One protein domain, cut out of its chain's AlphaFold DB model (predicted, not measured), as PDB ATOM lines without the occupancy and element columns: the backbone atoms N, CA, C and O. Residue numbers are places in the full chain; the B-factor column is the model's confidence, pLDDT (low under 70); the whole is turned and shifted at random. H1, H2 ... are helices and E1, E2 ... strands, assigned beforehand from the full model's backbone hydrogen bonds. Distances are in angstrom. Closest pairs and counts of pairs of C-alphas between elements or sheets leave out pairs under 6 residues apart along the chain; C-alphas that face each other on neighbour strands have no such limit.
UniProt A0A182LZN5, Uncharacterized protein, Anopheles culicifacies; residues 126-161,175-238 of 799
ATOM      1  N   LEU A 126     -47.017  -0.201  22.981       92.44
ATOM      2  CA  LEU A 126     -48.133   0.513  23.597       92.44
ATOM      3  C   LEU A 126     -49.313   0.584  22.624       92.44
ATOM      4  O   LEU A 126     -49.147   0.939  21.453       92.44
ATOM      5  N   ASP A 127     -50.510   0.277  23.124       90.50
ATOM      6  CA  ASP A 127     -51.758   0.482  22.386       90.50
ATOM      7  C   ASP A 127     -51.963   1.978  22.088       90.50
ATOM      8  O   ASP A 127     -51.668   2.813  22.951       90.50
ATOM      9  N   PRO A 128     -52.535   2.359  20.930       90.44
ATOM     10  CA  PRO A 128     -52.848   3.757  20.618       90.44
ATOM     11  C   PRO A 128     -53.679   4.468  21.677       90.44
ATOM     12  O   PRO A 128     -53.447   5.642  21.966       90.44
ATOM     13  N   THR A 129     -54.649   3.761  22.256       90.25
ATOM     14  CA  THR A 129     -55.540   4.285  23.295       90.25
ATOM     15  C   THR A 129     -54.766   4.585  24.575       90.25
ATOM     16  O   THR A 129     -54.912   5.671  25.135       90.25
ATOM     17  N   ILE A 130     -53.879   3.675  24.989       91.62
ATOM     18  CA  ILE A 130     -52.998   3.841  26.149       91.62
ATOM     19  C   ILE A 130     -51.995   4.970  25.899       91.62
ATOM     20  O   ILE A 130     -51.873   5.868  26.729       91.62
ATOM     21  N   PHE A 131     -51.327   4.986  24.742       93.12
ATOM     22  CA  PHE A 131     -50.372   6.038  24.386       93.12
ATOM     23  C   PHE A 131     -51.031   7.423  24.393       93.12
ATOM     24  O   PHE A 131     -50.507   8.366  24.982       93.12
ATOM     25  N   THR A 132     -52.226   7.535  23.807       92.94
ATOM     26  CA  THR A 132     -53.006   8.781  23.807       92.94
ATOM     27  C   THR A 132     -53.405   9.195  25.223       92.94
ATOM     28  O   THR A 132     -53.308  10.373  25.565       92.94
ATOM     29  N   ALA A 133     -53.816   8.248  26.073       92.44
ATOM     30  CA  ALA A 133     -54.154   8.529  27.467       92.44
ATOM     31  C   ALA A 133     -52.947   9.055  28.262       92.44
ATOM     32  O   ALA A 133     -53.086  10.029  29.000       92.44
ATOM     33  N   ILE A 134     -51.763   8.464  28.063       94.12
ATOM     34  CA  ILE A 134     -50.510   8.924  28.672       94.12
ATOM     35  C   ILE A 134     -50.179  10.340  28.188       94.12
ATOM     36  O   ILE A 134     -49.955  11.230  29.007       94.12
ATOM     37  N   VAL A 135     -50.202  10.580  26.871       94.56
ATOM     38  CA  VAL A 135     -49.923  11.894  26.260       94.56
ATOM     39  C   VAL A 135     -50.857  12.990  26.781       94.56
ATOM     40  O   VAL A 135     -50.387  14.082  27.084       94.56
ATOM     41  N   ASN A 136     -52.153  12.709  26.939       93.75
ATOM     42  CA  ASN A 136     -53.136  13.683  27.431       93.75
ATOM     43  C   ASN A 136     -52.882  14.140  28.876       93.75
ATOM     44  O   ASN A 136     -53.320  15.226  29.255       93.75
ATOM     45  N   LEU A 137     -52.207  13.318  29.681       92.88
ATOM     46  CA  LEU A 137     -51.838  13.649  31.059       92.88
ATOM     47  C   LEU A 137     -50.412  14.201  31.172       92.88
ATOM     48  O   LEU A 137     -50.007  14.602  32.260       92.88
ATOM     49  N   SER A 138     -49.653  14.230  30.075       94.50
ATOM     50  CA  SER A 138     -48.228  14.555  30.078       94.50
ATOM     51  C   SER A 138     -47.942  16.035  29.785       94.50
ATOM     52  O   SER A 138     -48.721  16.724  29.127       94.50
ATOM     53  N   THR A 139     -46.811  16.547  30.278       95.25
ATOM     54  CA  THR A 139     -46.316  17.900  29.963       95.25
ATOM     55  C   THR A 139     -45.716  17.950  28.552       95.25
ATOM     56  O   THR A 139     -45.455  16.917  27.941       95.25
ATOM     57  N   GLY A 140     -45.460  19.150  28.016       94.38
ATOM     58  CA  GLY A 140     -44.871  19.297  26.676       94.38
ATOM     59  C   GLY A 140     -43.535  18.557  26.504       94.38
ATOM     60  O   GLY A 140     -43.353  17.861  25.509       94.38
ATOM     61  N   GLU A 141     -42.648  18.642  27.501       94.88
ATOM     62  CA  GLU A 141     -41.346  17.956  27.508       94.88
ATOM     63  C   GLU A 141     -41.498  16.427  27.587       94.88
ATOM     64  O   GLU A 141     -40.814  15.678  26.889       94.88
ATOM     65  N   GLU A 142     -42.439  15.942  28.399       95.56
ATOM     66  CA  GLU A 142     -42.734  14.511  28.511       95.56
ATOM     67  C   GLU A 142     -43.284  13.941  27.197       95.56
ATOM     68  O   GLU A 142     -42.888  12.854  26.779       95.56
ATOM     69  N   VAL A 143     -44.164  14.680  26.511       95.62
ATOM     70  CA  VAL A 143     -44.700  14.279  25.201       95.62
ATOM     71  C   VAL A 143     -43.597  14.226  24.147       95.62
ATOM     72  O   VAL A 143     -43.592  13.309  23.326       95.62
ATOM     73  N   GLU A 144     -42.658  15.173  24.161       95.31
ATOM     74  CA  GLU A 144     -41.501  15.157  23.263       95.31
ATOM     75  C   GLU A 144     -40.630  13.916  23.505       95.31
ATOM     76  O   GLU A 144     -40.312  13.194  22.559       95.31
ATOM     77  N   ARG A 145     -40.348  13.590  24.773       95.19
ATOM     78  CA  ARG A 145     -39.613  12.375  25.158       95.19
ATOM     79  C   ARG A 145     -40.333  11.093  24.733       95.19
ATOM     80  O   ARG A 145     -39.703  10.192  24.186       95.19
ATOM     81  N   LEU A 146     -41.649  11.009  24.936       95.19
ATOM     82  CA  LEU A 146     -42.448   9.861  24.496       95.19
ATOM     83  C   LEU A 146     -42.407   9.703  22.977       95.19
ATOM     84  O   LEU A 146     -42.210   8.598  22.491       95.19
ATOM     85  N   ARG A 147     -42.550  10.793  22.215       94.06
ATOM     86  CA  ARG A 147     -42.521  10.757  20.743       94.06
ATOM     87  C   ARG A 147     -41.127  10.511  20.167       94.06
ATOM     88  O   ARG A 147     -41.037  10.001  19.056       94.06
ATOM     89  N   LYS A 148     -40.066  10.854  20.904       93.69
ATOM     90  CA  LYS A 148     -38.684  10.485  20.567       93.69
ATOM     91  C   LYS A 148     -38.507   8.965  20.589       93.69
ATOM     92  O   LYS A 148     -37.891   8.422  19.681       93.69
ATOM     93  N   TRP A 149     -39.048   8.295  21.607       94.44
ATOM     94  CA  TRP A 149     -38.790   6.872  21.849       94.44
ATOM     95  C   TRP A 149     -39.878   5.924  21.350       94.44
ATOM     96  O   TRP A 149     -39.575   4.771  21.075       94.44
ATOM     97  N   TYR A 150     -41.118   6.379  21.194       94.00
ATOM     98  CA  TYR A 150     -42.231   5.557  20.734       94.00
ATOM     99  C   TYR A 150     -42.761   6.041  19.390       94.00
ATOM    100  O   TYR A 150     -43.257   7.163  19.263       94.00
ATOM    101  N   SER A 151     -42.713   5.161  18.389       91.00
ATOM    102  CA  SER A 151     -43.172   5.461  17.030       91.00
ATOM    103  C   SER A 151     -44.076   4.362  16.478       91.00
ATOM    104  O   SER A 151     -44.068   3.232  16.951       91.00
ATOM    105  N   THR A 152     -44.852   4.669  15.443       87.62
ATOM    106  CA  THR A 152     -45.681   3.664  14.754       87.62
ATOM    107  C   THR A 152     -44.861   2.736  13.850       87.62
ATOM    108  O   THR A 152     -45.404   1.791  13.280       87.62
ATOM    109  N   SER A 153     -43.562   3.007  13.690       82.06
ATOM    110  CA  SER A 153     -42.644   2.185  12.909       82.06
ATOM    111  C   SER A 153     -42.154   1.016  13.754       82.06
ATOM    112  O   SER A 153     -41.551   1.203  14.807       82.06
ATOM    113  N   ARG A 154     -42.395  -0.204  13.277       78.69
ATOM    114  CA  ARG A 154     -41.900  -1.417  13.928       78.69
ATOM    115  C   ARG A 154     -40.376  -1.533  13.750       78.69
ATOM    116  O   ARG A 154     -39.917  -1.427  12.612       78.69
ATOM    117  N   PRO A 155     -39.602  -1.814  14.813       75.00
ATOM    118  CA  PRO A 155     -38.168  -2.037  14.681       75.00
ATOM    119  C   PRO A 155     -37.837  -3.288  13.859       75.00
ATOM    120  O   PRO A 155     -38.530  -4.309  13.931       75.00
ATOM    121  N   MET A 156     -36.739  -3.216  13.105       61.03
ATOM    122  CA  MET A 156     -36.179  -4.357  12.378       61.03
ATOM    123  C   MET A 156     -35.722  -5.445  13.366       61.03
ATOM    124  O   MET A 156     -35.138  -5.142  14.403       61.03
ATOM    125  N   GLY A 157     -36.001  -6.716  13.062       56.34
ATOM    126  CA  GLY A 157     -35.624  -7.859  13.909       56.34
ATOM    127  C   GLY A 157     -36.618  -8.222  15.020       56.34
ATOM    128  O   GLY A 157     -36.463  -9.260  15.656       56.34
ATOM    129  N   VAL A 158     -37.682  -7.437  15.228       54.28
ATOM    130  CA  VAL A 158     -38.816  -7.855  16.069       54.28
ATOM    131  C   VAL A 158     -39.700  -8.765  15.220       54.28
ATOM    132  O   VAL A 158     -40.490  -8.274  14.416       54.28
ATOM    133  N   HIS A 159     -39.578 -10.083  15.362       49.16
ATOM    134  CA  HIS A 159     -40.447 -11.029  14.656       49.16
ATOM    135  C   HIS A 159     -41.865 -11.014  15.244       49.16
ATOM    136  O   HIS A 159     -42.038 -10.817  16.446       49.16
ATOM    137  N   PRO A 160     -42.929 -11.140  14.432       46.06
ATOM    138  CA  PRO A 160     -44.265 -11.335  14.974       46.06
ATOM    139  C   PRO A 160     -44.297 -12.725  15.603       46.06
ATOM    140  O   PRO A 160     -44.294 -13.722  14.887       46.06
ATOM    141  N   ALA A 161     -44.326 -12.785  16.935       40.81
ATOM    142  CA  ALA A 161     -44.547 -14.028  17.676       40.81
ATOM    143  C   ALA A 161     -45.822 -14.774  17.199       40.81
ATOM    144  O   ALA A 161     -45.900 -15.995  17.310       40.81
ATOM    145  N   HIS A 175     -52.304  -0.398  14.849       74.19
ATOM    146  CA  HIS A 175     -51.162   0.506  14.770       74.19
ATOM    147  C   HIS A 175     -50.545   0.686  16.161       74.19
ATOM    148  O   HIS A 175     -50.826   1.670  16.820       74.19
ATOM    149  N   TYR A 176     -49.736  -0.251  16.650       87.44
ATOM    150  CA  TYR A 176     -49.041  -0.080  17.934       87.44
ATOM    151  C   TYR A 176     -47.971   1.019  17.872       87.44
ATOM    152  O   TYR A 176     -47.376   1.268  16.820       87.44
ATOM    153  N   TYR A 177     -47.682   1.621  19.026       91.56
ATOM    154  CA  TYR A 177     -46.476   2.414  19.243       91.56
ATOM    155  C   TYR A 177     -45.363   1.510  19.775       91.56
ATOM    156  O   TYR A 177     -45.511   0.900  20.833       91.56
ATOM    157  N   TRP A 178     -44.253   1.431  19.051       92.88
ATOM    158  CA  TRP A 178     -43.097   0.600  19.364       92.88
ATOM    159  C   TRP A 178     -41.966   1.428  19.950       92.88
ATOM    160  O   TRP A 178     -41.683   2.522  19.453       92.88
ATOM    161  N   LEU A 179     -41.295   0.874  20.960       93.12
ATOM    162  CA  LEU A 179     -40.059   1.436  21.489       93.12
ATOM    163  C   LEU A 179     -38.956   1.343  20.423       93.12
ATOM    164  O   LEU A 179     -38.619   0.248  19.967       93.12
ATOM    165  N   ALA A 180     -38.399   2.480  20.023       90.81
ATOM    166  CA  ALA A 180     -37.298   2.574  19.074       90.81
ATOM    167  C   ALA A 180     -36.060   1.835  19.599       90.81
ATOM    168  O   ALA A 180     -35.807   1.848  20.797       90.81
ATOM    169  N   THR A 181     -35.282   1.201  18.718       88.31
ATOM    170  CA  THR A 181     -34.099   0.399  19.097       88.31
ATOM    171  C   THR A 181     -32.780   1.157  18.968       88.31
ATOM    172  O   THR A 181     -31.721   0.581  19.206       88.31
ATOM    173  N   ASP A 182     -32.829   2.436  18.592       86.81
ATOM    174  CA  ASP A 182     -31.656   3.295  18.385       86.81
ATOM    175  C   ASP A 182     -30.819   3.474  19.660       86.81
ATOM    176  O   ASP A 182     -29.626   3.755  19.576       86.81
ATOM    177  N   TYR A 183     -31.402   3.224  20.841       87.00
ATOM    178  CA  TYR A 183     -30.666   3.215  22.107       87.00
ATOM    179  C   TYR A 183     -29.513   2.208  22.134       87.00
ATOM    180  O   TYR A 183     -28.550   2.419  22.861       87.00
ATOM    181  N   ARG A 184     -29.564   1.142  21.323       84.44
ATOM    182  CA  ARG A 184     -28.477   0.153  21.221       84.44
ATOM    183  C   ARG A 184     -27.183   0.740  20.647       84.44
ATOM    184  O   ARG A 184     -26.139   0.117  20.777       84.44
ATOM    185  N   ALA A 185     -27.258   1.899  19.992       83.62
ATOM    186  CA  ALA A 185     -26.101   2.622  19.470       83.62
ATOM    187  C   ALA A 185     -25.637   3.769  20.389       83.62
ATOM    188  O   ALA A 185     -24.640   4.418  20.076       83.62
ATOM    189  N   LEU A 186     -26.363   4.052  21.477       85.88
ATOM    190  CA  LEU A 186     -25.982   5.079  22.446       85.88
ATOM    191  C   LEU A 186     -24.901   4.567  23.399       85.88
ATOM    192  O   LEU A 186     -24.745   3.363  23.601       85.88
ATOM    193  N   ASP A 187     -24.188   5.506  24.024       85.44
ATOM    194  CA  ASP A 187     -23.332   5.180  25.161       85.44
ATOM    195  C   ASP A 187     -24.164   4.569  26.301       85.44
ATOM    196  O   ASP A 187     -25.306   4.970  26.556       85.44
ATOM    197  N   ARG A 188     -23.585   3.595  27.010       80.50
ATOM    198  CA  ARG A 188     -24.284   2.850  28.064       80.50
ATOM    199  C   ARG A 188     -24.779   3.768  29.179       80.50
ATOM    200  O   ARG A 188     -25.929   3.638  29.584       80.50
ATOM    201  N   ALA A 189     -23.961   4.706  29.655       85.25
ATOM    202  CA  ALA A 189     -24.367   5.614  30.728       85.25
ATOM    203  C   ALA A 189     -25.458   6.590  30.259       85.25
ATOM    204  O   ALA A 189     -26.362   6.931  31.029       85.25
ATOM    205  N   GLU A 190     -25.410   7.000  28.988       90.19
ATOM    206  CA  GLU A 190     -26.456   7.823  28.378       90.19
ATOM    207  C   GLU A 190     -27.795   7.077  28.325       90.19
ATOM    208  O   GLU A 190     -28.815   7.620  28.764       90.19
ATOM    209  N   TRP A 191     -27.800   5.832  27.836       90.62
ATOM    210  CA  TRP A 191     -29.028   5.045  27.771       90.62
ATOM    211  C   TRP A 191     -29.592   4.748  29.156       90.62
ATOM    212  O   TRP A 191     -30.790   4.912  29.349       90.62
ATOM    213  N   VAL A 192     -28.758   4.394  30.137       88.31
ATOM    214  CA  VAL A 192     -29.193   4.160  31.526       88.31
ATOM    215  C   VAL A 192     -29.959   5.366  32.069       88.31
ATOM    216  O   VAL A 192     -31.098   5.235  32.515       88.31
ATOM    217  N   ALA A 193     -29.367   6.559  31.975       90.81
ATOM    218  CA  ALA A 193     -29.990   7.776  32.483       90.81
ATOM    219  C   ALA A 193     -31.295   8.120  31.745       90.81
ATOM    220  O   ALA A 193     -32.241   8.635  32.343       90.81
ATOM    221  N   GLU A 194     -31.359   7.870  30.437       92.38
ATOM    222  CA  GLU A 194     -32.556   8.125  29.639       92.38
ATOM    223  C   GLU A 194     -33.666   7.094  29.893       92.38
ATOM    224  O   GLU A 194     -34.836   7.475  30.006       92.38
ATOM    225  N   ALA A 195     -33.303   5.817  30.016       91.19
ATOM    226  CA  ALA A 195     -34.202   4.710  30.305       91.19
ATOM    227  C   ALA A 195     -34.863   4.889  31.670       91.19
ATOM    228  O   ALA A 195     -36.080   4.734  31.761       91.19
ATOM    229  N   GLU A 196     -34.110   5.291  32.698       90.62
ATOM    230  CA  GLU A 196     -34.675   5.550  34.026       90.62
ATOM    231  C   GLU A 196     -35.697   6.688  34.004       90.62
ATOM    232  O   GLU A 196     -36.838   6.518  34.434       90.62
ATOM    233  N   ARG A 197     -35.373   7.816  33.361       93.12
ATOM    234  CA  ARG A 197     -36.340   8.914  33.194       93.12
ATOM    235  C   ARG A 197     -37.602   8.473  32.452       93.12
ATOM    236  O   ARG A 197     -38.695   8.967  32.730       93.12
ATOM    237  N   LEU A 198     -37.462   7.585  31.466       94.12
ATOM    238  CA  LEU A 198     -38.595   7.051  30.715       94.12
ATOM    239  C   LEU A 198     -39.426   6.071  31.561       94.12
ATOM    240  O   LEU A 198     -40.654   6.116  31.477       94.12
ATOM    241  N   ARG A 199     -38.788   5.240  32.401       92.25
ATOM    242  CA  ARG A 199     -39.450   4.331  33.353       92.25
ATOM    243  C   ARG A 199     -40.269   5.121  34.364       92.25
ATOM    244  O   ARG A 199     -41.473   4.891  34.458       92.25
ATOM    245  N   GLU A 200     -39.656   6.098  35.028       92.81
ATOM    246  CA  GLU A 200     -40.320   6.970  36.003       92.81
ATOM    247  C   GLU A 200     -41.520   7.705  35.390       92.81
ATOM    248  O   GLU A 200     -42.599   7.778  35.987       92.81
ATOM    249  N   LEU A 201     -41.351   8.248  34.177       95.19
ATOM    250  CA  LEU A 201     -42.423   8.918  33.444       95.19
ATOM    251  C   LEU A 201     -43.590   7.966  33.171       95.19
ATOM    252  O   LEU A 201     -44.740   8.291  33.482       95.19
ATOM    253  N   LEU A 202     -43.308   6.811  32.570       94.81
ATOM    254  CA  LEU A 202     -44.340   5.864  32.164       94.81
ATOM    255  C   LEU A 202     -45.050   5.256  33.368       94.81
ATOM    256  O   LEU A 202     -46.277   5.239  33.380       94.81
ATOM    257  N   GLU A 203     -44.320   4.817  34.390       93.38
ATOM    258  CA  GLU A 203     -44.915   4.219  35.584       93.38
ATOM    259  C   GLU A 203     -45.857   5.204  36.285       93.38
ATOM    260  O   GLU A 203     -47.021   4.882  36.544       93.38
ATOM    261  N   ARG A 204     -45.403   6.448  36.486       94.31
ATOM    262  CA  ARG A 204     -46.215   7.505  37.096       94.31
ATOM    263  C   ARG A 204     -47.460   7.828  36.273       94.31
ATOM    264  O   ARG A 204     -48.549   7.955  36.837       94.31
ATOM    265  N   ARG A 205     -47.329   7.969  34.949       94.00
ATOM    266  CA  ARG A 205     -48.474   8.290  34.081       94.00
ATOM    267  C   ARG A 205     -49.450   7.126  33.979       94.00
ATOM    268  O   ARG A 205     -50.651   7.366  34.025       94.00
ATOM    269  N   LEU A 206     -48.977   5.883  33.932       92.44
ATOM    270  CA  LEU A 206     -49.839   4.700  33.979       92.44
ATOM    271  C   LEU A 206     -50.652   4.647  35.282       92.44
ATOM    272  O   LEU A 206     -51.844   4.352  35.237       92.44
ATOM    273  N   ASP A 207     -50.060   5.012  36.423       90.62
ATOM    274  CA  ASP A 207     -50.782   5.102  37.700       90.62
ATOM    275  C   ASP A 207     -51.854   6.192  37.733       90.62
ATOM    276  O   ASP A 207     -52.904   6.045  38.364       90.62
ATOM    277  N   GLU A 208     -51.615   7.319  37.074       91.94
ATOM    278  CA  GLU A 208     -52.627   8.363  36.920       91.94
ATOM    279  C   GLU A 208     -53.750   7.933  35.965       91.94
ATOM    280  O   GLU A 208     -54.929   8.136  36.274       91.94
ATOM    281  N   VAL A 209     -53.418   7.274  34.850       90.69
ATOM    282  CA  VAL A 209     -54.415   6.723  33.918       90.69
ATOM    283  C   VAL A 209     -55.276   5.668  34.619       90.69
ATOM    284  O   VAL A 209     -56.499   5.742  34.547       90.69
ATOM    285  N   LEU A 210     -54.682   4.743  35.376       88.62
ATOM    286  CA  LEU A 210     -55.427   3.727  36.131       88.62
ATOM    287  C   LEU A 210     -56.353   4.345  37.185       88.62
ATOM    288  O   LEU A 210     -57.518   3.964  37.287       88.62
ATOM    289  N   ARG A 211     -55.876   5.342  37.943       87.44
ATOM    290  CA  ARG A 211     -56.708   6.041  38.940       87.44
ATOM    291  C   ARG A 211     -57.875   6.788  38.298       87.44
ATOM    292  O   ARG A 211     -58.981   6.771  38.839       87.44
ATOM    293  N   THR A 212     -57.649   7.428  37.151       86.00
ATOM    294  CA  THR A 212     -58.710   8.138  36.421       86.00
ATOM    295  C   THR A 212     -59.701   7.182  35.755       86.00
ATOM    296  O   THR A 212     -60.895   7.479  35.750       86.00
ATOM    297  N   ALA A 213     -59.250   6.027  35.260       83.19
ATOM    298  CA  ALA A 213     -60.113   4.981  34.713       83.19
ATOM    299  C   ALA A 213     -61.004   4.353  35.800       83.19
ATOM    300  O   ALA A 213     -62.226   4.356  35.660       83.19
ATOM    301  N   ALA A 214     -60.430   3.968  36.944       79.81
ATOM    302  CA  ALA A 214     -61.181   3.421  38.081       79.81
ATOM    303  C   ALA A 214     -62.191   4.422  38.682       79.81
ATOM    304  O   ALA A 214     -63.227   4.036  39.228       79.81
ATOM    305  N   ALA A 215     -61.911   5.728  38.596       78.75
ATOM    306  CA  ALA A 215     -62.861   6.767  38.991       78.75
ATOM    307  C   ALA A 215     -64.036   6.901  38.004       78.75
ATOM    308  O   ALA A 215     -65.150   7.197  38.433       78.75
ATOM    309  N   LYS A 216     -63.801   6.665  36.705       72.69
ATOM    310  CA  LYS A 216     -64.831   6.710  35.656       72.69
ATOM    311  C   LYS A 216     -65.727   5.471  35.656       72.69
ATOM    312  O   LYS A 216     -66.936   5.635  35.522       72.69
ATOM    313  N   GLU A 217     -65.193   4.276  35.905       64.88
ATOM    314  CA  GLU A 217     -65.987   3.035  36.031       64.88
ATOM    315  C   GLU A 217     -67.039   3.116  37.146       64.88
ATOM    316  O   GLU A 217     -68.149   2.617  37.000       64.88
ATOM    317  N   LYS A 218     -66.758   3.841  38.236       60.59
ATOM    318  CA  LYS A 218     -67.750   4.108  39.295       60.59
ATOM    319  C   LYS A 218     -68.904   5.022  38.849       60.59
ATOM    320  O   LYS A 218     -69.843   5.211  39.618       60.59
ATOM    321  N   SER A 219     -68.825   5.615  37.655       58.44
ATOM    322  CA  SER A 219     -69.771   6.616  37.139       58.44
ATOM    323  C   SER A 219     -70.486   6.237  35.832       58.44
ATOM    324  O   SER A 219     -71.417   6.946  35.455       58.44
ATOM    325  N   SER A 220     -70.112   5.144  35.153       55.50
ATOM    326  CA  SER A 220     -70.693   4.737  33.858       55.50
ATOM    327  C   SER A 220     -70.792   3.211  33.702       55.50
ATOM    328  O   SER A 220     -69.804   2.522  33.924       55.50
ATOM    329  N   GLU A 221     -71.953   2.704  33.264       52.38
ATOM    330  CA  GLU A 221     -72.274   1.273  33.037       52.38
ATOM    331  C   GLU A 221     -71.828   0.721  31.653       52.38
ATOM    332  O   GLU A 221     -72.437  -0.215  31.141       52.38
ATOM    333  N   ASP A 222     -70.782   1.262  31.015       47.09
ATOM    334  CA  ASP A 222     -70.233   0.695  29.763       47.09
ATOM    335  C   ASP A 222     -69.084  -0.276  30.087       47.09
ATOM    336  O   ASP A 222     -67.932   0.116  30.270       47.09
ATOM    337  N   GLY A 223     -69.432  -1.557  30.241       55.47
ATOM    338  CA  GLY A 223     -68.653  -2.530  31.018       55.47
ATOM    339  C   GLY A 223     -67.700  -3.477  30.280       55.47
ATOM    340  O   GLY A 223     -67.233  -4.401  30.924       55.47
ATOM    341  N   LEU A 224     -67.411  -3.320  28.979       54.12
ATOM    342  CA  LEU A 224     -66.533  -4.267  28.247       54.12
ATOM    343  C   LEU A 224     -65.241  -3.625  27.710       54.12
ATOM    344  O   LEU A 224     -64.152  -4.128  27.980       54.12
ATOM    345  N   ASP A 225     -65.326  -2.478  27.029       63.88
ATOM    346  CA  ASP A 225     -64.132  -1.791  26.498       63.88
ATOM    347  C   ASP A 225     -63.277  -1.151  27.610       63.88
ATOM    348  O   ASP A 225     -62.053  -1.059  27.491       63.88
ATOM    349  N   GLY A 226     -63.910  -0.727  28.713       72.50
ATOM    350  CA  GLY A 226     -63.232  -0.148  29.879       72.50
ATOM    351  C   GLY A 226     -62.435  -1.175  30.686       72.50
ATOM    352  O   GLY A 226     -61.287  -0.909  31.043       72.50
ATOM    353  N   GLU A 227     -62.998  -2.367  30.895       77.44
ATOM    354  CA  GLU A 227     -62.351  -3.448  31.648       77.44
ATOM    355  C   GLU A 227     -61.106  -3.959  30.910       77.44
ATOM    356  O   GLU A 227     -60.016  -3.998  31.484       77.44
ATOM    357  N   GLN A 228     -61.222  -4.221  29.601       80.75
ATOM    358  CA  GLN A 228     -60.088  -4.624  28.764       80.75
ATOM    359  C   GLN A 228     -58.976  -3.563  28.743       80.75
ATOM    360  O   GLN A 228     -57.789  -3.894  28.778       80.75
ATOM    361  N   PHE A 229     -59.338  -2.276  28.709       84.44
ATOM    362  CA  PHE A 229     -58.377  -1.176  28.783       84.44
ATOM    363  C   PHE A 229     -57.643  -1.144  30.133       84.44
ATOM    364  O   PHE A 229     -56.413  -1.036  30.171       84.44
ATOM    365  N   CYS A 230     -58.376  -1.281  31.241       84.25
ATOM    366  CA  CYS A 230     -57.816  -1.358  32.590       84.25
ATOM    367  C   CYS A 230     -56.897  -2.573  32.767       84.25
ATOM    368  O   CYS A 230     -55.833  -2.453  33.379       84.25
ATOM    369  N   ASP A 231     -57.258  -3.728  32.217       84.19
ATOM    370  CA  ASP A 231     -56.445  -4.940  32.301       84.19
ATOM    371  C   ASP A 231     -55.179  -4.854  31.444       84.19
ATOM    372  O   ASP A 231     -54.100  -5.221  31.919       84.19
ATOM    373  N   ASN A 232     -55.255  -4.265  30.244       85.25
ATOM    374  CA  ASN A 232     -54.064  -3.963  29.445       85.25
ATOM    375  C   ASN A 232     -53.101  -3.040  30.216       85.25
ATOM    376  O   ASN A 232     -51.893  -3.286  30.233       85.25
ATOM    377  N   LEU A 233     -53.614  -2.015  30.909       86.56
ATOM    378  CA  LEU A 233     -52.801  -1.122  31.745       86.56
ATOM    379  C   LEU A 233     -52.150  -1.846  32.931       86.56
ATOM    380  O   LEU A 233     -50.958  -1.664  33.174       86.56
ATOM    381  N   LYS A 234     -52.900  -2.678  33.668       87.00
ATOM    382  CA  LYS A 234     -52.346  -3.478  34.779       87.00
ATOM    383  C   LYS A 234     -51.249  -4.420  34.281       87.00
ATOM    384  O   LYS A 234     -50.197  -4.526  34.911       87.00
ATOM    385  N   ARG A 235     -51.451  -5.039  33.114       87.38
ATOM    386  CA  ARG A 235     -50.460  -5.914  32.480       87.38
ATOM    387  C   ARG A 235     -49.154  -5.180  32.166       87.38
ATOM    388  O   ARG A 235     -48.088  -5.734  32.408       87.38
ATOM    389  N   LEU A 236     -49.211  -3.926  31.707       89.62
ATOM    390  CA  LEU A 236     -48.010  -3.106  31.477       89.62
ATOM    391  C   LEU A 236     -47.211  -2.824  32.758       89.62
ATOM    392  O   LEU A 236     -46.004  -2.626  32.688       89.62
ATOM    393  N   LYS A 237     -47.864  -2.823  33.926       88.75
ATOM    394  CA  LYS A 237     -47.207  -2.633  35.229       88.75
ATOM    395  C   LYS A 237     -46.646  -3.915  35.842       88.75
ATOM    396  O   LYS A 237     -45.978  -3.848  36.874       88.75
ATOM    397  N   THR A 238     -46.920  -5.072  35.245       89.50
ATOM    398  CA  THR A 238     -46.479  -6.362  35.787       89.50
ATOM    399  C   THR A 238     -44.961  -6.488  35.646       89.50
ATOM    400  O   THR A 238     -44.412  -6.294  34.562       89.50
TER     401      THR A 238
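AT A GLANCE: This is residues 126 to 161 and 175 to 238 of the 799 residues of an uncharacterized protein of Anopheles culicifacies (UniProt A0A182LZN5). What is the shape? One long helix, H4, makes the long axis; H1 and H2 cross its middle, and H5 folds back along its last part. How large is it? The printed part has 100 residues, mostly helix, with H1, H2, E1, H3, H4, H5 in order; it is only just compact, close to loose, with a radius of gyration of the C-alphas of 15.1 A, spanning 49 by 31 by 23 A.

IN THESE COORDINATES: What comes first? H1, residues 128 to 137, begins at C-alpha (-52.848, 3.757, 20.618); H2 is 140 to 149, E1 177 to 179, H3 182 to 185. What follows? H4, residues 188 to 217, measures 42.5 A; H5, 225 to 236, ends at C-alpha (-48.010, -3.106, 31.477).

HOW THE PARTS SIT: What touches H4? H1 does, about perpendicular at 88 degrees, closest C-alphas Ile 134 and Arg 205, 5.8 A. H5 forms a hairpin with it, closest Leu 210 and Cys 230, 6.6 A. Are the backbones helical? In H1, H2, H4 and H5 every O i to N i+4 pair is within hydrogen-bond range.

THE WHOLE: Is anything cut? Residues 162 to 174 are; C-alphas 161 and 175 are 16.2 A apart. Where is confidence low? Residues 156 to 161 and 217 to 225 are under 70.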